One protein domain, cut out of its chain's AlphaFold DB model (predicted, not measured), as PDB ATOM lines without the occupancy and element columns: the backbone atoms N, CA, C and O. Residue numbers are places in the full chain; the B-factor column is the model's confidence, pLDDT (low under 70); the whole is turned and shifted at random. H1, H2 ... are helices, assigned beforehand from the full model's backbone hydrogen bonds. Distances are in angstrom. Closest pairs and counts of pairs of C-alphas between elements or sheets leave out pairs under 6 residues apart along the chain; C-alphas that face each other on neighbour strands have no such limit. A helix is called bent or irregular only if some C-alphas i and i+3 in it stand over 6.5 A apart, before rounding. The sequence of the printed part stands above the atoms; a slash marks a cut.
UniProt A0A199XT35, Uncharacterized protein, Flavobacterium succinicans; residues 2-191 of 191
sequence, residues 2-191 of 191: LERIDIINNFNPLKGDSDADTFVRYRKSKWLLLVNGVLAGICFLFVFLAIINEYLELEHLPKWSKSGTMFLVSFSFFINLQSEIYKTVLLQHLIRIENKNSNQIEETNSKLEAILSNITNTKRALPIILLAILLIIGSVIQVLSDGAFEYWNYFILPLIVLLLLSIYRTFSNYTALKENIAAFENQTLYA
ATOM      1  N   LEU A   2     101.625 141.475  74.618       76.69
ATOM      2  CA  LEU A   2     101.325 140.219  75.332       76.69
ATOM      3  C   LEU A   2     102.542 139.287  75.410       76.69
ATOM      4  O   LEU A   2     102.955 138.916  76.497       76.69
ATOM      5  N   GLU A   3     103.225 139.085  74.283       82.88
ATOM      6  CA  GLU A   3     104.474 138.317  74.207       82.88
ATOM      7  C   GLU A   3     105.554 138.783  75.202       82.88
ATOM      8  O   GLU A   3     106.199 137.975  75.859       82.88
ATOM      9  N   ARG A   4     105.738 140.099  75.372       85.50
ATOM     10  CA  ARG A   4     106.742 140.644  76.296       85.50
ATOM     11  C   ARG A   4     106.346 140.419  77.751       85.50
ATOM     12  O   ARG A   4     107.200 140.110  78.576       85.50
ATOM     13  N   ILE A   5     105.058 140.567  78.057       84.88
ATOM     14  CA  ILE A   5     104.509 140.283  79.384       84.88
ATOM     15  C   ILE A   5     104.685 138.794  79.706       84.88
ATOM     16  O   ILE A   5     105.158 138.463  80.792       84.88
ATOM     17  N   ASP A   6     104.411 137.912  78.745       85.94
ATOM     18  CA  ASP A   6     104.571 136.464  78.890       85.94
ATOM     19  C   ASP A   6     106.034 136.064  79.099       85.94
ATOM     20  O   ASP A   6     106.331 135.285  80.005       85.94
ATOM     21  N   ILE A   7     106.970 136.631  78.327       86.00
ATOM     22  CA  ILE A   7     108.414 136.411  78.516       86.00
ATOM     23  C   ILE A   7     108.826 136.767  79.953       86.00
ATOM     24  O   ILE A   7     109.549 136.011  80.605       86.00
ATOM     25  N   ILE A   8     108.346 137.902  80.475       87.81
ATOM     26  CA  ILE A   8     108.695 138.365  81.823       87.81
ATOM     27  C   ILE A   8     108.028 137.508  82.904       87.81
ATOM     28  O   ILE A   8     108.689 137.130  83.870       87.81
ATOM     29  N   ASN A   9     106.746 137.173  82.766       85.38
ATOM     30  CA  ASN A   9     106.031 136.365  83.757       85.38
ATOM     31  C   ASN A   9     106.530 134.913  83.806       85.38
ATOM     32  O   ASN A   9     106.518 134.302  84.875       85.38
ATOM     33  N   ASN A  10     107.048 134.383  82.695       85.31
ATOM     34  CA  ASN A  10     107.668 133.056  82.643       85.31
ATOM     35  C   ASN A  10     109.104 133.015  83.189       85.31
ATOM     36  O   ASN A  10     109.677 131.931  83.345       85.31
ATOM     37  N   PHE A  11     109.697 134.162  83.526       83.56
ATOM     38  CA  PHE A  11     110.993 134.210  84.190       83.56
ATOM     39  C   PHE A  11     110.903 133.520  85.560       83.56
ATOM     40  O   PHE A  11     110.109 133.910  86.412       83.56
ATOM     41  N   ASN A  12     111.729 132.493  85.792       76.62
ATOM     42  CA  ASN A  12     111.621 131.593  86.951       76.62
ATOM     43  C   ASN A  12     111.494 132.305  88.323       76.62
ATOM     44  O   ASN A  12     110.663 131.893  89.130       76.62
ATOM     45  N   PRO A  13     112.220 133.410  88.598       76.06
ATOM     46  CA  PRO A  13     112.035 134.188  89.826       76.06
ATOM     47  C   PRO A  13     110.647 134.842  89.990       76.06
ATOM     48  O   PRO A  13     110.251 135.148  91.113       76.06
ATOM     49  N   LEU A  14     109.919 135.083  88.902       75.38
ATOM     50  CA  LEU A  14     108.611 135.748  88.870       75.38
ATOM     51  C   LEU A  14     107.428 134.781  88.706       75.38
ATOM     52  O   LEU A  14     106.292 135.189  88.954       75.38
ATOM     53  N   LYS A  15     107.699 133.522  88.336       70.25
ATOM     54  CA  LYS A  15     106.701 132.508  87.966       70.25
ATOM     55  C   LYS A  15     105.754 132.107  89.104       70.25
ATOM     56  O   LYS A  15     104.602 131.800  88.847       70.25
ATOM     57  N   GLY A  16     106.224 132.107  90.353       65.94
ATOM     58  CA  GLY A  16     105.421 131.705  91.521       65.94
ATOM     59  C   GLY A  16     104.504 132.793  92.093       65.94
ATOM     60  O   GLY A  16     103.697 132.497  92.962       65.94
ATOM     61  N   ASP A  17     104.637 134.036  91.624       69.50
ATOM     62  CA  ASP A  17     103.855 135.194  92.081       69.50
ATOM     63  C   ASP A  17     102.982 135.757  90.928       69.50
ATOM     64  O   ASP A  17     102.579 136.914  90.991       69.50
ATOM     65  N   SER A  18     102.731 135.001  89.845       65.62
ATOM     66  CA  SER A  18     102.072 135.505  88.618       65.62
ATOM     67  C   SER A  18     100.633 135.979  88.812       65.62
ATOM     68  O   SER A  18     100.194 136.861  88.082       65.62
ATOM     69  N   ASP A  19      99.927 135.414  89.789       72.12
ATOM     70  CA  ASP A  19      98.489 135.643  89.986       72.12
ATOM     71  C   ASP A  19      98.197 136.939  90.760       72.12
ATOM     72  O   ASP A  19      97.059 137.398  90.829       72.12
ATOM     73  N   ALA A  20      99.229 137.537  91.364       79.06
ATOM     74  CA  ALA A  20      99.121 138.801  92.075       79.06
ATOM     75  C   ALA A  20      99.284 139.999  91.127       79.06
ATOM     76  O   ALA A  20     100.023 139.951  90.145       79.06
ATOM     77  N   ASP A  21      98.655 141.116  91.488       86.00
ATOM     78  CA  ASP A  21      98.802 142.389  90.783       86.00
ATOM     79  C   ASP A  21     100.283 142.817  90.644       86.00
ATOM     80  O   ASP A  21     101.081 142.720  91.590       86.00
ATOM     81  N   THR A  22     100.654 143.304  89.456       85.38
ATOM     82  CA  THR A  22     102.031 143.678  89.098       85.38
ATOM     83  C   THR A  22     102.615 144.717  90.063       85.38
ATOM     84  O   THR A  22     103.783 144.614  90.463       85.38
ATOM     85  N   PHE A  23     101.814 145.688  90.509       86.94
ATOM     86  CA  PHE A  23     102.254 146.716  91.449       86.94
ATOM     87  C   PHE A  23     102.495 146.148  92.856       86.94
ATOM     88  O   PHE A  23     103.489 146.495  93.506       86.94
ATOM     89  N   VAL A  24     101.649 145.221  93.314       88.44
ATOM     90  CA  VAL A  24     101.851 144.502  94.585       88.44
ATOM     91  C   VAL A  24     103.149 143.689  94.553       88.44
ATOM     92  O   VAL A  24     103.969 143.792  95.475       88.44
ATOM     93  N   ARG A  25     103.385 142.942  93.466       89.88
ATOM     94  CA  ARG A  25     104.623 142.171  93.247       89.88
ATOM     95  C   ARG A  25     105.851 143.078  93.269       89.88
ATOM     96  O   ARG A  25     106.830 142.774  93.954       89.88
ATOM     97  N   TYR A  26     105.792 144.218  92.578       91.25
ATOM     98  CA  TYR A  26     106.875 145.204  92.557       91.25
ATOM     99  C   TYR A  26     107.192 145.741  93.954       91.25
ATOM    100  O   TYR A  26     108.358 145.778  94.351       91.25
ATOM    101  N   ARG A  27     106.171 146.118  94.736       91.06
ATOM    102  CA  ARG A  27     106.363 146.629  96.100       91.06
ATOM    103  C   ARG A  27     107.009 145.584  97.011       91.06
ATOM    104  O   ARG A  27     107.934 145.925  97.748       91.06
ATOM    105  N   LYS A  28     106.556 144.327  96.936       90.75
ATOM    106  CA  LYS A  28     107.141 143.193  97.673       90.75
ATOM    107  C   LYS A  28     108.607 142.986  97.289       90.75
ATOM    108  O   LYS A  28     109.459 142.951  98.173       90.75
ATOM    109  N   SER A  29     108.907 142.919  95.990       90.94
ATOM    110  CA  SER A  29     110.275 142.717  95.495       90.94
ATOM    111  C   SER A  29     111.206 143.862  95.899       90.94
ATOM    112  O   SER A  29     112.287 143.626  96.431       90.94
ATOM    113  N   LYS A  30     110.750 145.114  95.787       92.44
ATOM    114  CA  LYS A  30     111.513 146.289  96.224       92.44
ATOM    115  C   LYS A  30     111.792 146.286  97.729       92.44
ATOM    116  O   LYS A  30     112.868 146.700  98.155       92.44
ATOM    117  N   TRP A  31     110.838 145.828  98.539       92.81
ATOM    118  CA  TRP A  31     111.038 145.693  99.980       92.81
ATOM    119  C   TRP A  31     112.063 144.606 100.311       92.81
ATOM    120  O   TRP A  31     112.999 144.859 101.068       92.81
ATOM    121  N   LEU A  32     111.949 143.429  99.689       93.12
ATOM    122  CA  LEU A  32     112.921 142.345  99.845       93.12
ATOM    123  C   LEU A  32     114.314 142.746  99.359       93.12
ATOM    124  O   LEU A  32     115.299 142.415 100.011       93.12
ATOM    125  N   LEU A  33     114.407 143.492  98.257       93.44
ATOM    126  CA  LEU A  33     115.658 144.051  97.755       93.44
ATOM    127  C   LEU A  33     116.338 144.922  98.820       93.44
ATOM    128  O   LEU A  33     117.530 144.761  99.070       93.44
ATOM    129  N   LEU A  34     115.582 145.813  99.467       94.25
ATOM    130  CA  LEU A  34     116.102 146.686 100.518       94.25
ATOM    131  C   LEU A  34     116.559 145.880 101.738       94.25
ATOM    132  O   LEU A  34     117.683 146.064 102.199       94.25
ATOM    133  N   VAL A  35     115.720 144.967 102.230       93.75
ATOM    134  CA  VAL A  35     116.034 144.135 103.402       93.75
ATOM    135  C   VAL A  35     117.267 143.268 103.141       93.75
ATOM    136  O   VAL A  35     118.215 143.305 103.922       93.75
ATOM    137  N   ASN A  36     117.302 142.544 102.018       92.50
ATOM    138  CA  ASN A  36     118.457 141.730 101.639       92.50
ATOM    139  C   ASN A  36     119.705 142.591 101.422       92.50
ATOM    140  O   ASN A  36     120.796 142.157 101.769       92.50
ATOM    141  N   GLY A  37     119.561 143.807 100.887       92.75
ATOM    142  CA  GLY A  37     120.677 144.727 100.667       92.75
ATOM    143  C   GLY A  37     121.310 145.187 101.976       92.75
ATOM    144  O   GLY A  37     122.530 145.125 102.123       92.75
ATOM    145  N   VAL A  38     120.486 145.579 102.951       94.25
ATOM    146  CA  VAL A  38     120.950 145.966 104.292       94.25
ATOM    147  C   VAL A  38     121.602 144.780 105.002       94.25
ATOM    148  O   VAL A  38     122.715 144.909 105.509       94.25
ATOM    149  N   LEU A  39     120.953 143.612 105.003       93.06
ATOM    150  CA  LEU A  39     121.474 142.419 105.673       93.06
ATOM    151  C   LEU A  39     122.771 141.919 105.027       93.06
ATOM    152  O   LEU A  39     123.735 141.647 105.741       93.06
ATOM    153  N   ALA A  40     122.839 141.867 103.693       91.19
ATOM    154  CA  ALA A  40     124.067 141.533 102.977       91.19
ATOM    155  C   ALA A  40     125.181 142.544 103.285       91.19
ATOM    156  O   ALA A  40     126.307 142.133 103.544       91.19
ATOM    157  N   GLY A  41     124.870 143.844 103.327       92.06
ATOM    158  CA  GLY A  41     125.827 144.893 103.682       92.06
ATOM    159  C   GLY A  41     126.420 144.712 105.080       92.06
ATOM    160  O   GLY A  41     127.639 144.737 105.233       92.06
ATOM    161  N   ILE A  42     125.579 144.452 106.088       93.25
ATOM    162  CA  ILE A  42     126.026 144.176 107.463       93.25
ATOM    163  C   ILE A  42     126.902 142.919 107.505       93.25
ATOM    164  O   ILE A  42     127.971 142.927 108.118       93.25
ATOM    165  N   CYS A  43     126.480 141.843 106.837       91.50
ATOM    166  CA  CYS A  43     127.233 140.593 106.843       91.50
ATOM    167  C   CYS A  43     128.581 140.727 106.133       91.50
ATOM    168  O   CYS A  43     129.593 140.268 106.658       91.50
ATOM    169  N   PHE A  44     128.623 141.382 104.972       89.69
ATOM    170  CA  PHE A  44     129.879 141.624 104.272       89.69
ATOM    171  C   PHE A  44     130.798 142.537 105.066       89.69
ATOM    172  O   PHE A  44     131.981 142.232 105.156       89.69
ATOM    173  N   LEU A  45     130.275 143.589 105.701       93.12
ATOM    174  CA  LEU A  45     131.077 144.433 106.583       93.12
ATOM    175  C   LEU A  45     131.725 143.603 107.698       93.12
ATOM    176  O   LEU A  45     132.926 143.716 107.914       93.12
ATOM    177  N   PHE A  46     130.965 142.723 108.353       93.00
ATOM    178  CA  PHE A  46     131.506 141.824 109.373       93.00
ATOM    179  C   PHE A  46     132.607 140.913 108.815       93.00
ATOM    180  O   PHE A  46     133.676 140.801 109.408       93.00
ATOM    181  N   VAL A  47     132.357 140.277 107.668       91.81
ATOM    182  CA  VAL A  47     133.310 139.379 107.001       91.81
ATOM    183  C   VAL A  47     134.592 140.127 106.618       91.81
ATOM    184  O   VAL A  47     135.683 139.633 106.888       91.81
ATOM    185  N   PHE A  48     134.485 141.335 106.060       91.94
ATOM    186  CA  PHE A  48     135.641 142.163 105.712       91.94
ATOM    187  C   PHE A  48     136.423 142.617 106.942       91.94
ATOM    188  O   PHE A  48     137.646 142.518 106.941       91.94
ATOM    189  N   LEU A  49     135.742 143.059 108.003       94.00
ATOM    190  CA  LEU A  49     136.399 143.393 109.267       94.00
ATOM    191  C   LEU A  49     137.124 142.178 109.853       94.00
ATOM    192  O   LEU A  49     138.222 142.333 110.376       94.00
ATOM    193  N   ALA A  50     136.554 140.979 109.714       92.88
ATOM    194  CA  ALA A  50     137.178 139.750 110.183       92.88
ATOM    195  C   ALA A  50     138.434 139.390 109.382       92.88
ATOM    196  O   ALA A  50     139.439 139.008 109.973       92.88
ATOM    197  N   ILE A  51     138.400 139.569 108.058       91.88
ATOM    198  CA  ILE A  51     139.574 139.393 107.192       91.88
ATOM    199  C   ILE A  51     140.665 140.400 107.559       91.88
ATOM    200  O   ILE A  51     141.814 140.012 107.698       91.88
ATOM    201  N   ILE A  52     140.325 141.681 107.730       92.50
ATOM    202  CA  ILE A  52     141.294 142.717 108.126       92.50
ATOM    203  C   ILE A  52     141.930 142.361 109.472       92.50
ATOM    204  O   ILE A  52     143.143 142.484 109.637       92.50
ATOM    205  N   ASN A  53     141.118 141.896 110.421       93.94
ATOM    206  CA  ASN A  53     141.589 141.533 111.747       93.94
ATOM    207  C   ASN A  53     142.581 140.366 111.744       93.94
ATOM    208  O   ASN A  53     143.465 140.325 112.591       93.94
ATOM    209  N   GLU A  54     142.472 139.455 110.776       90.62
ATOM    210  CA  GLU A  54     143.426 138.351 110.614       90.62
ATOM    211  C   GLU A  54     144.858 138.845 110.354       90.62
ATOM    212  O   GLU A  54     145.814 138.157 110.685       90.62
ATOM    213  N   TYR A  55     145.019 140.050 109.796       90.19
ATOM    214  CA  TYR A  55     146.332 140.632 109.497       90.19
ATOM    215  C   TYR A  55     146.771 141.716 110.486       90.19
ATOM    216  O   TYR A  55     147.960 142.018 110.559       90.19
ATOM    217  N   LEU A  56     145.830 142.349 111.194       91.31
ATOM    218  CA  LEU A  56     146.109 143.483 112.088       91.31
ATOM    219  C   LEU A  56     145.999 143.146 113.581       91.31
ATOM    220  O   LEU A  56     146.377 143.983 114.396       91.31
ATOM    221  N   GLU A  57     145.475 141.969 113.937       87.38
ATOM    222  CA  GLU A  57     145.362 141.468 115.318       87.38
ATOM    223  C   GLU A  57     144.715 142.468 116.304       87.38
ATOM    224  O   GLU A  57     145.119 142.618 117.456       87.38
ATOM    225  N   LEU A  58     143.667 143.164 115.861       88.44
ATOM    226  CA  LEU A  58     142.928 144.152 116.644       88.44
ATOM    227  C   LEU A  58     141.903 143.476 117.575       88.44
ATOM    228  O   LEU A  58     140.945 142.838 117.130       88.44
ATOM    229  N   GLU A  59     142.040 143.686 118.887       84.44
ATOM    230  CA  GLU A  59     141.220 143.015 119.915       84.44
ATOM    231  C   GLU A  59     139.702 143.214 119.758       84.44
ATOM    232  O   GLU A  59     138.920 142.322 120.086       84.44
ATOM    233  N   HIS A  60     139.268 144.375 119.260       87.25
ATOM    234  CA  HIS A  60     137.849 144.737 119.170       87.25
ATOM    235  C   HIS A  60     137.163 144.285 117.875       87.25
ATOM    236  O   HIS A  60     135.945 144.428 117.748       87.25
ATOM    237  N   LEU A  61     137.918 143.779 116.901       91.00
ATOM    238  CA  LEU A  61     137.359 143.348 115.625       91.00
ATOM    239  C   LEU A  61     136.960 141.865 115.657       91.00
ATOM    240  O   LEU A  61     137.532 141.067 116.405       91.00
ATOM    241  N   PRO A  62     135.971 141.460 114.839       90.25
ATOM    242  CA  PRO A  62     135.611 140.054 114.716       90.25
ATOM    243  C   PRO A  62     136.814 139.228 114.253       90.25
ATOM    244  O   PRO A  62     137.635 139.695 113.471       90.25
ATOM    245  N   LYS A  63     136.943 137.993 114.741       90.88
ATOM    246  CA  LYS A  63     138.025 137.087 114.325       90.88
ATOM    247  C   LYS A  63     137.609 136.305 113.090       90.88
ATOM    248  O   LYS A  63     136.498 135.767 113.059       90.88
ATOM    249  N   TRP A  64     138.507 136.176 112.115       92.19
ATOM    250  CA  TRP A  64     138.258 135.368 110.923       92.19
ATOM    251  C   TRP A  64     137.940 133.915 111.281       92.19
ATOM    252  O   TRP A  64     136.966 133.370 110.776       92.19
ATOM    253  N   SER A  65     138.631 133.324 112.258       88.44
ATOM    254  CA  SER A  65     138.340 131.966 112.747       88.44
ATOM    255  C   SER A  65     136.907 131.751 113.263       88.44
ATOM    256  O   SER A  65     136.445 130.618 113.340       88.44
ATOM    257  N   LYS A  66     136.150 132.810 113.570       87.62
ATOM    258  CA  LYS A  66     134.742 132.717 114.002       87.62
ATOM    259  C   LYS A  66     133.749 133.221 112.949       87.62
ATOM    260  O   LYS A  66     132.570 133.391 113.249       87.62
ATOM    261  N   SER A  67     134.197 133.470 111.719       91.31
ATOM    262  CA  SER A  67     133.377 134.095 110.674       91.31
ATOM    263  C   SER A  67     132.496 133.115 109.886       91.31
ATOM    264  O   SER A  67     131.595 133.568 109.182       91.31
ATOM    265  N   GLY A  68     132.698 131.797 110.017       88.19
ATOM    266  CA  GLY A  68     132.022 130.774 109.202       88.19
ATOM    267  C   GLY A  68     130.491 130.879 109.194       88.19
ATOM    268  O   GLY A  68     129.872 130.868 108.129       88.19
ATOM    269  N   THR A  69     129.860 131.079 110.357       88.19
ATOM    270  CA  THR A  69     128.401 131.269 110.444       88.19
ATOM    271  C   THR A  69     127.953 132.545 109.736       88.19
ATOM    272  O   THR A  69     126.993 132.523 108.966       88.19
ATOM    273  N   MET A  70     128.663 133.657 109.957       90.19
ATOM    274  CA  MET A  70     128.319 134.934 109.330       90.19
ATOM    275  C   MET A  70     128.495 134.874 107.812       90.19
ATOM    276  O   MET A  70     127.694 135.447 107.077       90.19
ATOM    277  N   PHE A  71     129.491 134.127 107.331       88.56
ATOM    278  CA  PHE A  71     129.673 133.868 105.910       88.56
ATOM    279  C   PHE A  71     128.469 133.117 105.313       88.56
ATOM    280  O   PHE A  71     127.910 133.579 104.317       88.56
ATOM    281  N   LEU A  72     128.009 132.021 105.931       88.81
ATOM    282  CA  LEU A  72     126.848 131.254 105.441       88.81
ATOM    283  C   LEU A  72     125.580 132.116 105.351       88.81
ATOM    284  O   LEU A  72     124.834 132.066 104.367       88.81
ATOM    285  N   VAL A  73     125.364 132.953 106.365       88.56
ATOM    286  CA  VAL A  73     124.259 133.916 106.398       88.56
ATOM    287  C   VAL A  73     124.417 134.967 105.290       88.56
ATOM    288  O   VAL A  73     123.472 135.213 104.537       88.56
ATOM    289  N   SER A  74     125.621 135.527 105.119       87.50
ATOM    290  CA  SER A  74     125.923 136.524 104.080       87.50
ATOM    291  C   SER A  74     125.611 136.011 102.675       87.50
ATOM    292  O   SER A  74     125.002 136.714 101.866       87.50
ATOM    293  N   PHE A  75     125.963 134.753 102.406       85.19
ATOM    294  CA  PHE A  75     125.806 134.132 101.103       85.19
ATOM    295  C   PHE A  75     124.327 133.972 100.728       85.19
ATOM    296  O   PHE A  75     123.934 134.234  99.590       85.19
ATOM    297  N   SER A  76     123.493 133.633 101.713       86.56
ATOM    298  CA  SER A  76     122.046 133.490 101.533       86.56
ATOM    299  C   SER A  76     121.393 134.824 101.157       86.56
ATOM    300  O   SER A  76     120.622 134.896 100.195       86.56
ATOM    301  N   PHE A  77     121.747 135.909 101.854       87.81
ATOM    302  CA  PHE A  77     121.249 137.247 101.518       87.81
ATOM    303  C   PHE A  77     121.768 137.738 100.169       87.81
ATOM    304  O   PHE A  77     121.017 138.351  99.414       87.81
ATOM    305  N   PHE A  78     123.020 137.434  99.833       87.62
ATOM    306  CA  PHE A  78     123.618 137.846  98.571       87.62
ATOM    307  C   PHE A  78     122.954 137.194  97.350       87.62
ATOM    308  O   PHE A  78     122.640 137.895  96.388       87.62
ATOM    309  N   ILE A  79     122.673 135.888  97.388       85.50
ATOM    310  CA  ILE A  79     121.936 135.210  96.306       85.50
ATOM    311  C   ILE A  79     120.540 135.818  96.142       85.50
ATOM    312  O   ILE A  79     120.126 136.147  95.025       85.50
ATOM    313  N   ASN A  80     119.821 135.999  97.253       87.19
ATOM    314  CA  ASN A  80     118.478 136.570  97.222       87.19
ATOM    315  C   ASN A  80     118.492 138.002  96.674       87.19
ATOM    316  O   ASN A  80     117.650 138.350  95.848       87.19
ATOM    317  N   LEU A  81     119.489 138.805  97.055       89.69
ATOM    318  CA  LEU A  81     119.667 140.168  96.565       89.69
ATOM    319  C   LEU A  81     119.759 140.217  95.036       89.69
ATOM    320  O   LEU A  81     119.055 141.005  94.410       89.69
ATOM    321  N   GLN A  82     120.579 139.359  94.421       89.88
ATOM    322  CA  GLN A  82     120.733 139.327  92.961       89.88
ATOM    323  C   GLN A  82     119.412 139.026  92.246       89.88
ATOM    324  O   GLN A  82     119.075 139.681  91.262       89.88
ATOM    325  N   SER A  83     118.655 138.050  92.753       88.44
ATOM    326  CA  SER A  83     117.346 137.686  92.205       88.44
ATOM    327  C   SER A  83     116.362 138.856  92.286       88.44
ATOM    328  O   SER A  83     115.720 139.206  91.293       88.44
ATOM    329  N   GLU A  84     116.301 139.522  93.443       91.62
ATOM    330  CA  GLU A  84     115.399 140.654  93.665       91.62
ATOM    331  C   GLU A  84     115.763 141.893  92.827       91.62
ATOM    332  O   GLU A  84     114.860 142.631  92.427       91.62
ATOM    333  N   ILE A  85     117.041 142.095  92.469       93.44
ATOM    334  CA  ILE A  85     117.453 143.148  91.519       93.44
ATOM    335  C   ILE A  85     116.757 142.941  90.171       93.44
ATOM    336  O   ILE A  85     116.103 143.857  89.667       93.44
ATOM    337  N   TYR A  86     116.871 141.743  89.589       93.00
ATOM    338  CA  TYR A  86     116.288 141.467  88.274       93.00
ATOM    339  C   TYR A  86     114.760 141.533  88.309       93.00
ATOM    340  O   TYR A  86     114.160 142.157  87.435       93.00
ATOM    341  N   LYS A  87     114.129 140.956  89.344       91.88
ATOM    342  CA  LYS A  87     112.671 141.037  89.529       91.88
ATOM    343  C   LYS A  87     112.188 142.478  89.602       91.88
ATOM    344  O   LYS A  87     111.251 142.835  88.898       91.88
ATOM    345  N   THR A  88     112.835 143.310  90.419       93.19
ATOM    346  CA  THR A  88     112.434 144.709  90.607       93.19
ATOM    347  C   THR A  88     112.489 145.477  89.288       93.19
ATOM    348  O   THR A  88     111.546 146.198  88.966       93.19
ATOM    349  N   VAL A  89     113.558 145.297  88.504       94.25
ATOM    350  CA  VAL A  89     113.720 145.946  87.191       94.25
ATOM    351  C   VAL A  89     112.629 145.503  86.211       94.25
ATOM    352  O   VAL A  89     112.010 146.341  85.559       94.25
ATOM    353  N   LEU A  90     112.358 144.199  86.138       93.69
ATOM    354  CA  LEU A  90     111.336 143.632  85.255       93.69
ATOM    355  C   LEU A  90     109.916 144.057  85.639       93.69
ATOM    356  O   LEU A  90     109.134 144.443  84.776       93.69
ATOM    357  N   LEU A  91     109.581 144.026  86.928       92.56
ATOM    358  CA  LEU A  91     108.264 144.421  87.429       92.56
ATOM    359  C   LEU A  91     108.028 145.924  87.265       92.56
ATOM    360  O   LEU A  91     106.939 146.336  86.877       92.56
ATOM    361  N   GLN A  92     109.054 146.748  87.499       92.81
ATOM    362  CA  GLN A  92     108.977 148.181  87.213       92.81
ATOM    363  C   GLN A  92     108.674 148.433  85.735       92.81
ATOM    364  O   GLN A  92     107.899 149.332  85.409       92.81
ATOM    365  N   HIS A  93     109.292 147.650  84.855       91.88
ATOM    366  CA  HIS A  93     109.039 147.735  83.431       91.88
ATOM    367  C   HIS A  93     107.615 147.295  83.071       91.88
ATOM    368  O   HIS A  93     106.939 148.026  82.352       91.88
ATOM    369  N   LEU A  94     107.123 146.179  83.624       89.75
ATOM    370  CA  LEU A  94     105.739 145.735  83.429       89.75
ATOM    371  C   LEU A  94     104.734 146.839  83.786       89.75
ATOM    372  O   LEU A  94     103.922 147.193  82.939       89.75
ATOM    373  N   ILE A  95     104.876 147.481  84.954       88.69
ATOM    374  CA  ILE A  95     104.008 148.599  85.382       88.69
ATOM    375  C   ILE A  95     103.961 149.728  84.336       88.69
ATOM    376  O   ILE A  95     102.933 150.379  84.155       88.69
ATOM    377  N   ARG A  96     105.075 149.999  83.643       86.44
ATOM    378  CA  ARG A  96     105.147 151.073  82.637       86.44
ATOM    379  C   ARG A  96     104.451 150.722  81.327       86.44
ATOM    380  O   ARG A  96     104.049 151.645  80.615       86.44
ATOM    381  N   ILE A  97     104.348 149.436  80.998       84.75
ATOM    382  CA  ILE A  97     103.832 148.966  79.705       84.75
ATOM    383  C   ILE A  97     102.422 148.372  79.790       84.75
ATOM    384  O   ILE A  97     101.751 148.346  78.770       84.75
ATOM    385  N   GLU A  98     101.953 147.965  80.974       72.31
ATOM    386  CA  GLU A  98     100.680 147.250  81.210       72.31
ATOM    387  C   GLU A  98      99.434 147.974  80.662       72.31
ATOM    388  O   GLU A  98      98.451 147.328  80.322       72.31
ATOM    389  N   ASN A  99      99.499 149.299  80.488       65.94
ATOM    390  CA  ASN A  99      98.400 150.128  79.975       65.94
ATOM    391  C   ASN A  99      98.689 150.799  78.623       65.94
ATOM    392  O   ASN A  99      98.022 151.769  78.258       65.94
ATOM    393  N   LYS A 100      99.719 150.363  77.896       68.81
ATOM    394  CA  LYS A 100     100.106 150.988  76.622       68.81
ATOM    395  C   LYS A 100      99.735 150.082  75.457       68.81
ATOM    396  O   LYS A 100      99.615 148.881  75.620       68.81
ATOM    397  N   ASN A 101      99.544 150.642  74.270       58.34
ATOM    398  CA  ASN A 101      99.466 149.852  73.045       58.34
ATOM    399  C   ASN A 101     100.774 150.059  72.302       58.34
ATOM    400  O   ASN A 101     101.115 151.184  71.954       58.34
ATOM    401  N   SER A 102     101.520 148.980  72.091       62.16
ATOM    402  CA  SER A 102     102.727 149.022  71.281       62.16
ATOM    403  C   SER A 102     102.669 147.946  70.216       62.16
ATOM    404  O   SER A 102     102.286 146.801  70.485       62.16
ATOM    405  N   ASN A 103     103.122 148.312  69.020       60.16
ATOM    406  CA  ASN A 103     103.406 147.351  67.969       60.16
ATOM    407  C   ASN A 103     104.457 146.346  68.474       60.16
ATOM    408  O   ASN A 103     105.286 146.667  69.334       60.16
ATOM    409  N   GLN A 104     104.375 145.102  68.003       59.41
ATOM    410  CA  GLN A 104     105.350 144.065  68.334       59.41
ATOM    411  C   GLN A 104     106.724 144.458  67.785       59.41
ATOM    412  O   GLN A 104     106.879 144.667  66.588       59.41
ATOM    413  N   ILE A 105     107.719 144.551  68.670       71.44
ATOM    414  CA  ILE A 105     109.121 144.748  68.294       71.44
ATOM    415  C   ILE A 105     109.851 143.437  68.585       71.44
ATOM    416  O   ILE A 105     110.494 143.287  69.629       71.44
ATOM    417  N   GLU A 106     109.698 142.470  67.676       77.31
ATOM    418  CA  GLU A 106     110.217 141.096  67.799       77.31
ATOM    419  C   GLU A 106     111.703 141.059  68.194       77.31
ATOM    420  O   GLU A 106     112.103 140.289  69.067       77.31
ATOM    421  N   GLU A 107     112.524 141.962  67.644       84.75
ATOM    422  CA  GLU A 107     113.960 142.020  67.939       84.75
ATOM    423  C   GLU A 107     114.248 142.286  69.429       84.75
ATOM    424  O   GLU A 107     115.118 141.656  70.037       84.75
ATOM    425  N   THR A 108     113.513 143.210  70.051       86.50
ATOM    426  CA  THR A 108     113.713 143.541  71.472       86.50
ATOM    427  C   THR A 108     113.203 142.444  72.402       86.50
ATOM    428  O   THR A 108     113.797 142.238  73.464       86.50
ATOM    429  N   ASN A 109     112.162 141.710  72.002       87.75
ATOM    430  CA  ASN A 109     111.628 140.571  72.752       87.75
ATOM    431  C   ASN A 109     112.585 139.375  72.697       87.75
ATOM    432  O   ASN A 109     112.943 138.841  73.744       87.75
ATOM    433  N   SER A 110     113.103 139.040  71.512       88.12
ATOM    434  CA  SER A 110     114.116 137.990  71.347       88.12
ATOM    435  C   SER A 110     115.383 138.284  72.164       88.12
ATOM    436  O   SER A 110     115.898 137.419  72.879       88.12
ATOM    437  N   LYS A 111     115.857 139.539  72.148       91.88
ATOM    438  CA  LYS A 111     116.987 139.967  72.990       91.88
ATOM    439  C   LYS A 111     116.682 139.830  74.483       91.88
ATOM    440  O   LYS A 111     117.558 139.404  75.234       91.88
ATOM    441  N   LEU A 112     115.467 140.173  74.920       93.12
ATOM    442  CA  LEU A 112     115.059 140.018  76.317       93.12
ATOM    443  C   LEU A 112     115.095 138.546  76.734       93.12
ATOM    444  O   LEU A 112     115.692 138.220  77.756       93.12
ATOM    445  N   GLU A 113     114.521 137.657  75.929       92.19
ATOM    446  CA  GLU A 113     114.512 136.219  76.200       92.19
ATOM    447  C   GLU A 113     115.936 135.651  76.308       92.19
ATOM    448  O   GLU A 113     116.251 134.919  77.250       92.19
ATOM    449  N   ALA A 114     116.843 136.067  75.419       91.56
ATOM    450  CA  ALA A 114     118.249 135.675  75.480       91.56
ATOM    451  C   ALA A 114     118.941 136.164  76.768       91.56
ATOM    452  O   ALA A 114     119.734 135.427  77.366       91.56
ATOM    453  N   ILE A 115     118.641 137.386  77.227       92.69
ATOM    454  CA  ILE A 115     119.153 137.927  78.498       92.69
ATOM    455  C   ILE A 115     118.619 137.109  79.678       92.69
ATOM    456  O   ILE A 115     119.403 136.674  80.521       92.69
ATOM    457  N   LEU A 116     117.309 136.855  79.730       92.31
ATOM    458  CA  LEU A 116     116.688 136.093  80.818       92.31
ATOM    459  C   LEU A 116     117.198 134.649  80.864       92.31
ATOM    460  O   LEU A 116     117.515 134.147  81.944       92.31
ATOM    461  N   SER A 117     117.365 134.017  79.702       90.19
ATOM    462  CA  SER A 117     117.996 132.703  79.564       90.19
ATOM    463  C   SER A 117     119.443 132.722  80.060       90.19
ATOM    464  O   SER A 117     119.853 131.845  80.816       90.19
ATOM    465  N   ASN A 118     120.225 133.757  79.736       88.94
ATOM    466  CA  ASN A 118     121.594 133.903  80.241       88.94
ATOM    467  C   ASN A 118     121.659 134.087  81.763       88.94
ATOM    468  O   ASN A 118     122.569 133.546  82.403       88.94
ATOM    469  N   ILE A 119     120.705 134.816  82.349       89.62
ATOM    470  CA  ILE A 119     120.607 134.995  83.801       89.62
ATOM    471  C   ILE A 119     120.372 133.642  84.484       89.62
ATOM    472  O   ILE A 119     121.077 133.328  85.445       89.62
ATOM    473  N   THR A 120     119.458 132.818  83.962       85.88
ATOM    474  CA  THR A 120     119.121 131.499  84.532       85.88
ATOM    475  C   THR A 120     120.042 130.361  84.084       85.88
ATOM    476  O   THR A 120     119.936 129.254  84.605       85.88
ATOM    477  N   ASN A 121     120.972 130.600  83.153       85.62
ATOM    478  CA  ASN A 121     121.824 129.552  82.598       85.62
ATOM    479  C   ASN A 121     122.807 128.987  83.640       85.62
ATOM    480  O   ASN A 121     123.865 129.568  83.925       85.62
ATOM    481  N   THR A 122     122.484 127.792  84.140       77.62
ATOM    482  CA  THR A 122     123.275 127.044  85.124       77.62
ATOM    483  C   THR A 122     124.662 126.667  84.604       77.62
ATOM    484  O   THR A 122     125.625 126.714  85.363       77.62
ATOM    485  N   LYS A 123     124.819 126.364  83.305       83.25
ATOM    486  CA  LYS A 123     126.128 125.989  82.731       83.25
ATOM    487  C   LYS A 123     127.112 127.151  82.793       83.25
ATOM    488  O   LYS A 123     128.253 126.971  83.200       83.25
ATOM    489  N   ARG A 124     126.655 128.365  82.464       81.25
ATOM    490  CA  ARG A 124     127.475 129.579  82.612       81.25
ATOM    491  C   ARG A 124     127.745 129.920  84.076       81.25
ATOM    492  O   ARG A 124     128.692 130.637  84.371       81.25
ATOM    493  N   ALA A 125     126.887 129.487  85.000       84.75
ATOM    494  CA  ALA A 125     127.058 129.683  86.442       84.75
ATOM    495  C   ALA A 125     127.935 128.628  87.114       84.75
ATOM    496  O   ALA A 125     128.322 128.838  88.259       84.75
ATOM    497  N   LEU A 126     128.290 127.546  86.416       88.50
ATOM    498  CA  LEU A 126     128.974 126.404  87.008       88.50
ATOM    499  C   LEU A 126     130.248 126.778  87.790       88.50
ATOM    500  O   LEU A 126     130.360 126.320  88.923       88.50
ATOM    501  N   PRO A 127     131.158 127.647  87.298       88.94
ATOM    502  CA  PRO A 127     132.344 128.020  88.072       88.94
ATOM    503  C   PRO A 127     132.001 128.723  89.394       88.94
ATOM    504  O   PRO A 127     132.587 128.419  90.427       88.94
ATOM    505  N   ILE A 128     131.010 129.621  89.374       90.38
ATOM    506  CA  ILE A 128     130.533 130.345  90.563       90.38
ATOM    507  C   ILE A 128     129.862 129.368  91.536       90.38
ATOM    508  O   ILE A 128     130.105 129.435  92.735       90.38
ATOM    509  N   ILE A 129     129.056 128.435  91.019       90.38
ATOM    510  CA  ILE A 129     128.370 127.411  91.818       90.38
ATOM    511  C   ILE A 129     129.383 126.490  92.503       90.38
ATOM    512  O   ILE A 129     129.266 126.245  93.697       90.38
ATOM    513  N   LEU A 130     130.394 126.003  91.779       93.25
ATOM    514  CA  LEU A 130     131.426 125.134  92.347       93.25
ATOM    515  C   LEU A 130     132.227 125.849  93.440       93.25
ATOM    516  O   LEU A 130     132.464 125.280  94.503       93.25
ATOM    517  N   LEU A 131     132.588 127.112  93.207       93.38
ATOM    518  CA  LEU A 131     133.291 127.938  94.184       93.38
ATOM    519  C   LEU A 131     132.428 128.200  95.431       93.38
ATOM    520  O   LEU A 131     132.917 128.117  96.554       93.38
ATOM    521  N   ALA A 132     131.131 128.450  95.244       92.75
ATOM    522  CA  ALA A 132     130.178 128.587  96.338       92.75
ATOM    523  C   ALA A 132     130.043 127.297  97.157       92.75
ATOM    524  O   ALA A 132     130.079 127.354  98.382       92.75
ATOM    525  N   ILE A 133     129.934 126.137  96.501       93.88
ATOM    526  CA  ILE A 133     129.866 124.832  97.174       93.88
ATOM    527  C   ILE A 133     131.129 124.596  98.006       93.88
ATOM    528  O   ILE A 133     131.021 124.223  99.172       93.88
ATOM    529  N   LEU A 134     132.311 124.864  97.439       94.81
ATOM    530  CA  LEU A 134     133.582 124.760  98.157       94.81
ATOM    531  C   LEU A 134     133.562 125.610  99.435       94.81
ATOM    532  O   LEU A 134     133.845 125.099 100.517       94.81
ATOM    533  N   LEU A 135     133.182 126.885  99.320       94.50
ATOM    534  CA  LEU A 135     133.121 127.809 100.452       94.50
ATOM    535  C   LEU A 135     132.092 127.386 101.508       94.50
ATOM    536  O   LEU A 135     132.372 127.485 102.701       94.50
ATOM    537  N   ILE A 136     130.922 126.891 101.094       94.38
ATOM    538  CA  ILE A 136     129.892 126.384 102.012       94.38
ATOM    539  C   ILE A 136     130.428 125.188 102.798       94.38
ATOM    540  O   ILE A 136     130.318 125.183 104.021       94.38
ATOM    541  N   ILE A 137     131.048 124.211 102.127       94.88
ATOM    542  CA  ILE A 137     131.632 123.034 102.790       94.88
ATOM    543  C   ILE A 137     132.690 123.470 103.806       94.88
ATOM    544  O   ILE A 137     132.622 123.064 104.965       94.88
ATOM    545  N   GLY A 138     133.622 124.343 103.408       94.94
ATOM    546  CA  GLY A 138     134.645 124.863 104.318       94.94
ATOM    547  C   GLY A 138     134.053 125.593 105.522       94.94
ATOM    548  O   GLY A 138     134.495 125.388 106.647       94.94
ATOM    549  N   SER A 139     133.001 126.384 105.307       94.00
ATOM    550  CA  SER A 139     132.327 127.126 106.379       94.00
ATOM    551  C   SER A 139     131.600 126.207 107.351       94.00
ATOM    552  O   SER A 139     131.632 126.440 108.554       94.00
ATOM    553  N   VAL A 140     130.962 125.147 106.849       94.69
ATOM    554  CA  VAL A 140     130.325 124.131 107.693       94.69
ATOM    555  C   VAL A 140     131.375 123.418 108.543       94.69
ATOM    556  O   VAL A 140     131.186 123.303 109.749       94.69
ATOM    557  N   ILE A 141     132.505 123.008 107.956       95.12
ATOM    558  CA  ILE A 141     133.608 122.383 108.703       95.12
ATOM    559  C   ILE A 141     134.153 123.341 109.771       95.12
ATOM    560  O   ILE A 141     134.339 122.926 110.915       95.12
ATOM    561  N   GLN A 142     134.351 124.618 109.426       94.00
ATOM    562  CA  GLN A 142     134.816 125.652 110.354       94.00
ATOM    563  C   GLN A 142     133.890 125.801 111.560       94.00
ATOM    564  O   GLN A 142     134.358 125.872 112.696       94.00
ATOM    565  N   VAL A 143     132.577 125.836 111.316       93.06
ATOM    566  CA  VAL A 143     131.566 125.950 112.372       93.06
ATOM    567  C   VAL A 143     131.538 124.694 113.241       93.06
ATOM    568  O   VAL A 143     131.510 124.813 114.458       93.06
ATOM    569  N   LEU A 144     131.588 123.501 112.642       93.88
ATOM    570  CA  LEU A 144     131.566 122.231 113.383       93.88
ATOM    571  C   LEU A 144     132.842 121.973 114.191       93.88
ATOM    572  O   LEU A 144     132.817 121.195 115.138       93.88
ATOM    573  N   SER A 145     133.944 122.613 113.809       92.69
ATOM    574  CA  SER A 145     135.239 122.498 114.480       92.69
ATOM    575  C   SER A 145     135.465 123.615 115.507       92.69
ATOM    576  O   SER A 145     136.605 123.844 115.899       92.69
ATOM    577  N   ASP A 146     134.426 124.369 115.888       89.19
ATOM    578  CA  ASP A 146     134.500 125.514 116.814       89.19
ATOM    579  C   ASP A 146     135.589 126.542 116.454       89.19
ATOM    580  O   ASP A 146     136.211 127.186 117.303       89.19
ATOM    581  N   GLY A 147     135.820 126.718 115.155       88.12
ATOM    582  CA  GLY A 147     136.818 127.641 114.636       88.12
ATOM    583  C   GLY A 147     138.245 127.084 114.539       88.12
ATOM    584  O   GLY A 147     139.141 127.820 114.129       88.12
ATOM    585  N   ALA A 148     138.466 125.811 114.880       90.94
ATOM    586  CA  ALA A 148     139.781 125.165 114.890       90.94
ATOM    587  C   ALA A 148     140.206 124.549 113.542       90.94
ATOM    588  O   ALA A 148     141.195 123.821 113.485       90.94
ATOM    589  N   PHE A 149     139.477 124.795 112.449       92.56
ATOM    590  CA  PHE A 149     139.852 124.236 111.151       92.56
ATOM    591  C   PHE A 149     141.004 125.032 110.515       92.56
ATOM    592  O   PHE A 149     140.860 126.166 110.063       92.56
ATOM    593  N   GLU A 150     142.172 124.388 110.482       90.19
ATOM    594  CA  GLU A 150     143.477 124.977 110.140       90.19
ATOM    595  C   GLU A 150     143.536 125.612 108.743       90.19
ATOM    596  O   GLU A 150     144.313 126.532 108.498       90.19
ATOM    597  N   TYR A 151     142.696 125.151 107.814       92.75
ATOM    598  CA  TYR A 151     142.714 125.621 106.430       92.75
ATOM    599  C   TYR A 151     141.802 126.825 106.176       92.75
ATOM    600  O   TYR A 151     141.745 127.308 105.044       92.75
ATOM    601  N   TRP A 152     141.093 127.334 107.187       93.69
ATOM    602  CA  TRP A 152     140.104 128.403 107.023       93.69
ATOM    603  C   TRP A 152     140.675 129.693 106.428       93.69
ATOM    604  O   TRP A 152     140.010 130.374 105.645       93.69
ATOM    605  N   ASN A 153     141.937 130.008 106.709       92.69
ATOM    606  CA  ASN A 153     142.605 131.190 106.158       92.69
ATOM    607  C   ASN A 153     142.743 131.120 104.629       92.69
ATOM    608  O   ASN A 153     142.640 132.139 103.946       92.69
ATOM    609  N   TYR A 154     142.864 129.917 104.057       94.00
ATOM    610  CA  TYR A 154     142.925 129.740 102.604       94.00
ATOM    611  C   TYR A 154     141.588 130.019 101.906       94.00
ATOM    612  O   TYR A 154     141.579 130.219 100.693       94.00
ATOM    613  N   PHE A 155     140.466 130.088 102.638       94.06
ATOM    614  CA  PHE A 155     139.142 130.385 102.076       94.06
ATOM    615  C   PHE A 155     138.920 131.880 101.798       94.06
ATOM    616  O   PHE A 155     137.995 132.220 101.060       94.06
ATOM    617  N   ILE A 156     139.795 132.766 102.292       93.25
ATOM    618  CA  ILE A 156     139.734 134.214 102.021       93.25
ATOM    619  C   ILE A 156     139.826 134.489 100.513       93.25
ATOM    620  O   ILE A 156     139.012 135.231  99.960       93.25
ATOM    621  N   LEU A 157     140.791 133.874  99.821       93.38
ATOM    622  CA  LEU A 157     141.007 134.117  98.393       93.38
ATOM    623  C   LEU A 157     139.842 133.593  97.524       93.38
ATOM    624  O   LEU A 157     139.303 134.383  96.744       93.38
ATOM    625  N   PRO A 158     139.379 132.330  97.662       93.81
ATOM    626  CA  PRO A 158     138.169 131.852  96.996       93.81
ATOM    627  C   PRO A 158     136.938 132.725  97.264       93.81
ATOM    628  O   PRO A 158     136.154 132.958  96.346       93.81
ATOM    629  N   LEU A 159     136.777 133.253  98.482       92.50
ATOM    630  CA  LEU A 159     135.688 134.172  98.818       92.50
ATOM    631  C   LEU A 159     135.775 135.469  98.003       92.50
ATOM    632  O   LEU A 159     134.785 135.877  97.396       92.50
ATOM    633  N   ILE A 160     136.947 136.102  97.940       91.88
ATOM    634  CA  ILE A 160     137.141 137.330  97.154       91.88
ATOM    635  C   ILE A 160     136.847 137.068  95.671       91.88
ATOM    636  O   ILE A 160     136.117 137.835  95.039       91.88
ATOM    637  N   VAL A 161     137.351 135.957  95.124       94.75
ATOM    638  CA  VAL A 161     137.095 135.555  93.732       94.75
ATOM    639  C   VAL A 161     135.596 135.351  93.488       94.75
ATOM    640  O   VAL A 161     135.068 135.841  92.487       94.75
ATOM    641  N   LEU A 162     134.888 134.690  94.410       93.12
ATOM    642  CA  LEU A 162     133.442 134.485  94.321       93.12
ATOM    643  C   LEU A 162     132.696 135.816  94.250       93.12
ATOM    644  O   LEU A 162     131.816 135.976  93.399       93.12
ATOM    645  N   LEU A 163     133.040 136.761  95.128       91.06
ATOM    646  CA  LEU A 163     132.394 138.069  95.182       91.06
ATOM    647  C   LEU A 163     132.625 138.857  93.897       91.06
ATOM    648  O   LEU A 163     131.658 139.333  93.306       91.06
ATOM    649  N   LEU A 164     133.869 138.940  93.420       92.75
ATOM    650  CA  LEU A 164     134.202 139.668  92.194       92.75
ATOM    651  C   LEU A 164     133.472 139.097  90.972       92.75
ATOM    652  O   LEU A 164     132.836 139.848  90.232       92.75
ATOM    653  N   LEU A 165     133.506 137.773  90.786       93.50
ATOM    654  CA  LEU A 165     132.823 137.112  89.671       93.50
ATOM    655  C   LEU A 165     131.308 137.308  89.736       93.50
ATOM    656  O   LEU A 165     130.664 137.563  88.715       93.50
ATOM    657  N   SER A 166     130.739 137.205  90.936       91.50
ATOM    658  CA  SER A 166     129.308 137.379  91.150       91.50
ATOM    659  C   SER A 166     128.866 138.818  90.889       91.50
ATOM    660  O   SER A 166     127.919 139.025  90.138       91.50
ATOM    661  N   ILE A 167     129.580 139.811  91.432       91.69
ATOM    662  CA  ILE A 167     129.305 141.238  91.206       91.69
ATOM    663  C   ILE A 167     129.403 141.564  89.716       91.69
ATOM    664  O   ILE A 167     128.481 142.164  89.163       91.69
ATOM    665  N   TYR A 168     130.480 141.130  89.054       93.31
ATOM    666  CA  TYR A 168     130.674 141.351  87.623       93.31
ATOM    667  C   TYR A 168     129.514 140.778  86.802       93.31
ATOM    668  O   TYR A 168     128.918 141.478  85.981       93.31
ATOM    669  N   ARG A 169     129.143 139.518  87.061       91.62
ATOM    670  CA  ARG A 169     128.025 138.862  86.376       91.62
ATOM    671  C   ARG A 169     126.708 139.593  86.619       91.62
ATOM    672  O   ARG A 169     125.952 139.803  85.672       91.62
ATOM    673  N   THR A 170     126.424 139.972  87.866       92.19
ATOM    674  CA  THR A 170     125.193 140.688  88.213       92.19
ATOM    675  C   THR A 170     125.116 142.033  87.513       92.19
ATOM    676  O   THR A 170     124.088 142.350  86.920       92.19
ATOM    677  N   PHE A 171     126.210 142.792  87.524       93.75
ATOM    678  CA  PHE A 171     126.275 144.093  86.879       93.75
ATOM    679  C   PHE A 171     126.120 143.984  85.359       93.75
ATOM    680  O   PHE A 171     125.304 144.691  84.778       93.75
ATOM    681  N   SER A 172     126.829 143.050  84.720       93.44
ATOM    682  CA  SER A 172     126.738 142.822  83.273       93.44
ATOM    683  C   SER A 172     125.309 142.478  82.830       93.44
ATOM    684  O   SER A 172     124.776 143.104  81.912       93.44
ATOM    685  N   ASN A 173     124.646 141.551  83.529       93.62
ATOM    686  CA  ASN A 173     123.261 141.180  83.233       93.62
ATOM    687  C   ASN A 173     122.276 142.324  83.499       93.62
ATOM    688  O   ASN A 173     121.339 142.524  82.729       93.62
ATOM    689  N   TYR A 174     122.473 143.068  84.589       94.56
ATOM    690  CA  TYR A 174     121.639 144.217  84.933       94.56
ATOM    691  C   TYR A 174     121.720 145.316  83.871       94.56
ATOM    692  O   TYR A 174     120.685 145.848  83.467       94.56
ATOM    693  N   THR A 175     122.926 145.629  83.397       94.75
ATOM    694  CA  THR A 175     123.142 146.613  82.332       94.75
ATOM    695  C   THR A 175     122.462 146.168  81.042       94.75
ATOM    696  O   THR A 175     121.639 146.914  80.518       94.75
ATOM    697  N   ALA A 176     122.682 144.923  80.603       94.75
ATOM    698  CA  ALA A 176     122.032 144.379  79.408       94.75
ATOM    699  C   ALA A 176     120.494 144.414  79.507       94.75
ATOM    700  O   ALA A 176     119.801 144.777  78.553       94.75
ATOM    701  N   LEU A 177     119.947 144.075  80.680       95.12
ATOM    702  CA  LEU A 177     118.510 144.119  80.932       95.12
ATOM    703  C   LEU A 177     117.962 145.549  80.847       95.12
ATOM    704  O   LEU A 177     116.938 145.782  80.202       95.12
ATOM    705  N   LYS A 178     118.642 146.513  81.477       94.62
ATOM    706  CA  LYS A 178     118.247 147.923  81.438       94.62
ATOM    707  C   LYS A 178     118.319 148.514  80.039       94.62
ATOM    708  O   LYS A 178     117.405 149.239  79.665       94.62
ATOM    709  N   GLU A 179     119.362 148.204  79.280       94.38
ATOM    710  CA  GLU A 179     119.510 148.653  77.895       94.38
ATOM    711  C   GLU A 179     118.376 148.118  77.015       94.38
ATOM    712  O   GLU A 179     117.756 148.886  76.283       94.38
ATOM    713  N   ASN A 180     118.034 146.830  77.141       93.62
ATOM    714  CA  ASN A 180     116.906 146.247  76.414       93.62
ATOM    715  C   ASN A 180     115.568 146.908  76.786       93.62
ATOM    716  O   ASN A 180     114.770 147.230  75.907       93.62
ATOM    717  N   ILE A 181     115.327 147.118  78.082       92.50
ATOM    718  CA  ILE A 181     114.119 147.786  78.579       92.50
ATOM    719  C   ILE A 181     114.035 149.221  78.062       92.50
ATOM    720  O   ILE A 181     112.989 149.616  77.561       92.50
ATOM    721  N   ALA A 182     115.126 149.983  78.140       90.69
ATOM    722  CA  ALA A 182     115.165 151.359  77.665       90.69
ATOM    723  C   ALA A 182     114.956 151.444  76.148       90.69
ATOM    724  O   ALA A 182     114.231 152.318  75.688       90.69
ATOM    725  N   ALA A 183     115.535 150.523  75.370       89.19
ATOM    726  CA  ALA A 183     115.306 150.450  73.930       89.19
ATOM    727  C   ALA A 183     113.824 150.207  73.605       89.19
ATOM    728  O   ALA A 183     113.254 150.931  72.791       89.19
ATOM    729  N   PHE A 184     113.187 149.252  74.295       88.25
ATOM    730  CA  PHE A 184     111.757 148.984  74.138       88.25
ATOM    731  C   PHE A 184     110.904 150.192  74.541       88.25
ATOM    732  O   PHE A 184     110.023 150.610  73.798       88.25
ATOM    733  N   GLU A 185     111.160 150.783  75.711       84.94
ATOM    734  CA  GLU A 185     110.409 151.948  76.186       84.94
ATOM    735  C   GLU A 185     110.595 153.146  75.247       84.94
ATOM    736  O   GLU A 185     109.625 153.804  74.899       84.94
ATOM    737  N   ASN A 186     111.797 153.405  74.733       83.88
ATOM    738  CA  ASN A 186     112.004 154.529  73.821       83.88
ATOM    739  C   ASN A 186     111.221 154.382  72.512       83.88
ATOM    740  O   ASN A 186     110.652 155.355  72.025       83.88
ATOM    741  N   GLN A 187     111.149 153.165  71.973       78.12
ATOM    742  CA  GLN A 187     110.418 152.868  70.741       78.12
ATOM    743  C   GLN A 187     108.894 152.851  70.917       78.12
ATOM    744  O   GLN A 187     108.175 152.866  69.926       78.12
ATOM    745  N   THR A 188     108.394 152.769  72.152       69.69
ATOM    746  CA  THR A 188     106.961 152.581  72.438       69.69
ATOM    747  C   THR A 188     106.336 153.723  73.234       69.69
ATOM    748  O   THR A 188     105.116 153.845  73.258       69.69
ATOM    749  N   LEU A 189     107.144 154.551  73.906       61.03
ATOM    750  CA  LEU A 189     106.692 155.695  74.701       61.03
ATOM    751  C   LEU A 189     106.862 157.039  73.990       61.03
ATOM    752  O   LEU A 189     106.195 157.995  74.381       61.03
ATOM    753  N   TYR A 190     107.753 157.115  73.001       57.75
ATOM    754  CA  TYR A 190     108.039 158.329  72.228       57.75
ATOM    755  C   TYR A 190     107.786 158.158  70.720       57.75
ATOM    756  O   TYR A 190     108.180 159.025  69.941       57.75
ATOM    757  N   ALA A 191     107.160 157.047  70.322       50.78
ATOM    758  CA  ALA A 191     106.599 156.835  68.988       50.78
ATOM    759  C   ALA A 191     105.096 157.129  69.022       50.78
ATOM    760  O   ALA A 191     104.596 157.698  68.028       50.78
TER     761      ALA A 191
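Overview. This is residues 2 to 191 of the 191 residues of an uncharacterized protein of Flavobacterium succinicans (UniProt A0A199XT35). What shape do these coordinates make? They make a long rod of mostly lengthwise helices: H3 and H6 lie side by side in the middle, H2 folds back along H3, and H4, then H5, follow one another along H6. Short H1 packs on H4 near one end. What is it made of? The printed part has 190 residues with six named helices, H1 to H6 in order, and no named strand: all helix. It is loose, with a radius of gyration of the C-alphas of 20.1 A, and spans 63 by 30 by 28 A.

Along the chain. What comes first? H1, residues 2 to 9, begins at C-alpha 2 at (101.325, 140.219, 75.332). H2, residues 22 to 56, is 49.7 A from first to last C-alpha, and H3, residues 68 to 97, 44.7 A. What follows? H4 is residues 106 to 120; H5, residues 122 to 144, is irregular, with C-alphas 124 and 127 7.5 A apart. H6, residues 152 to 189, is 53.9 A long and ends at C-alpha 189 at (106.692, 155.695, 74.701).

Arrangement. What does H1 touch? It touches H4 at residues 109 to 113 alone, closest at the C-alphas of Arg 4 and Asn 109, 6.0 A. How do the long helices stand? H2 and H3 form a hairpin at a shallow tilt of 31 degrees, with the C-alphas of Cys 43 and Ser 74 closest at 5.1 A. H3, H5 and H6 form an up-and-down bundle, each running against the one before. Are the backbones helical? Every O i to N i+4 pair is within hydrogen-bond range in H1, H3 and H4; the counts are 30 of 31 in H2, 17 of 19 in H5 and 31 of 34 in H6.

Size, cuts and confidence. How large is it? The two farthest C-alphas, of Ala 148 and Ala 191, are 64.9 A apart, and the printed part has no cut. Where are long links and low confidence? The links H1 to H2 and H2 to H3 are long; pLDDT is under 70 at residues 16 to 18, 99 to 104 and 188 to 191.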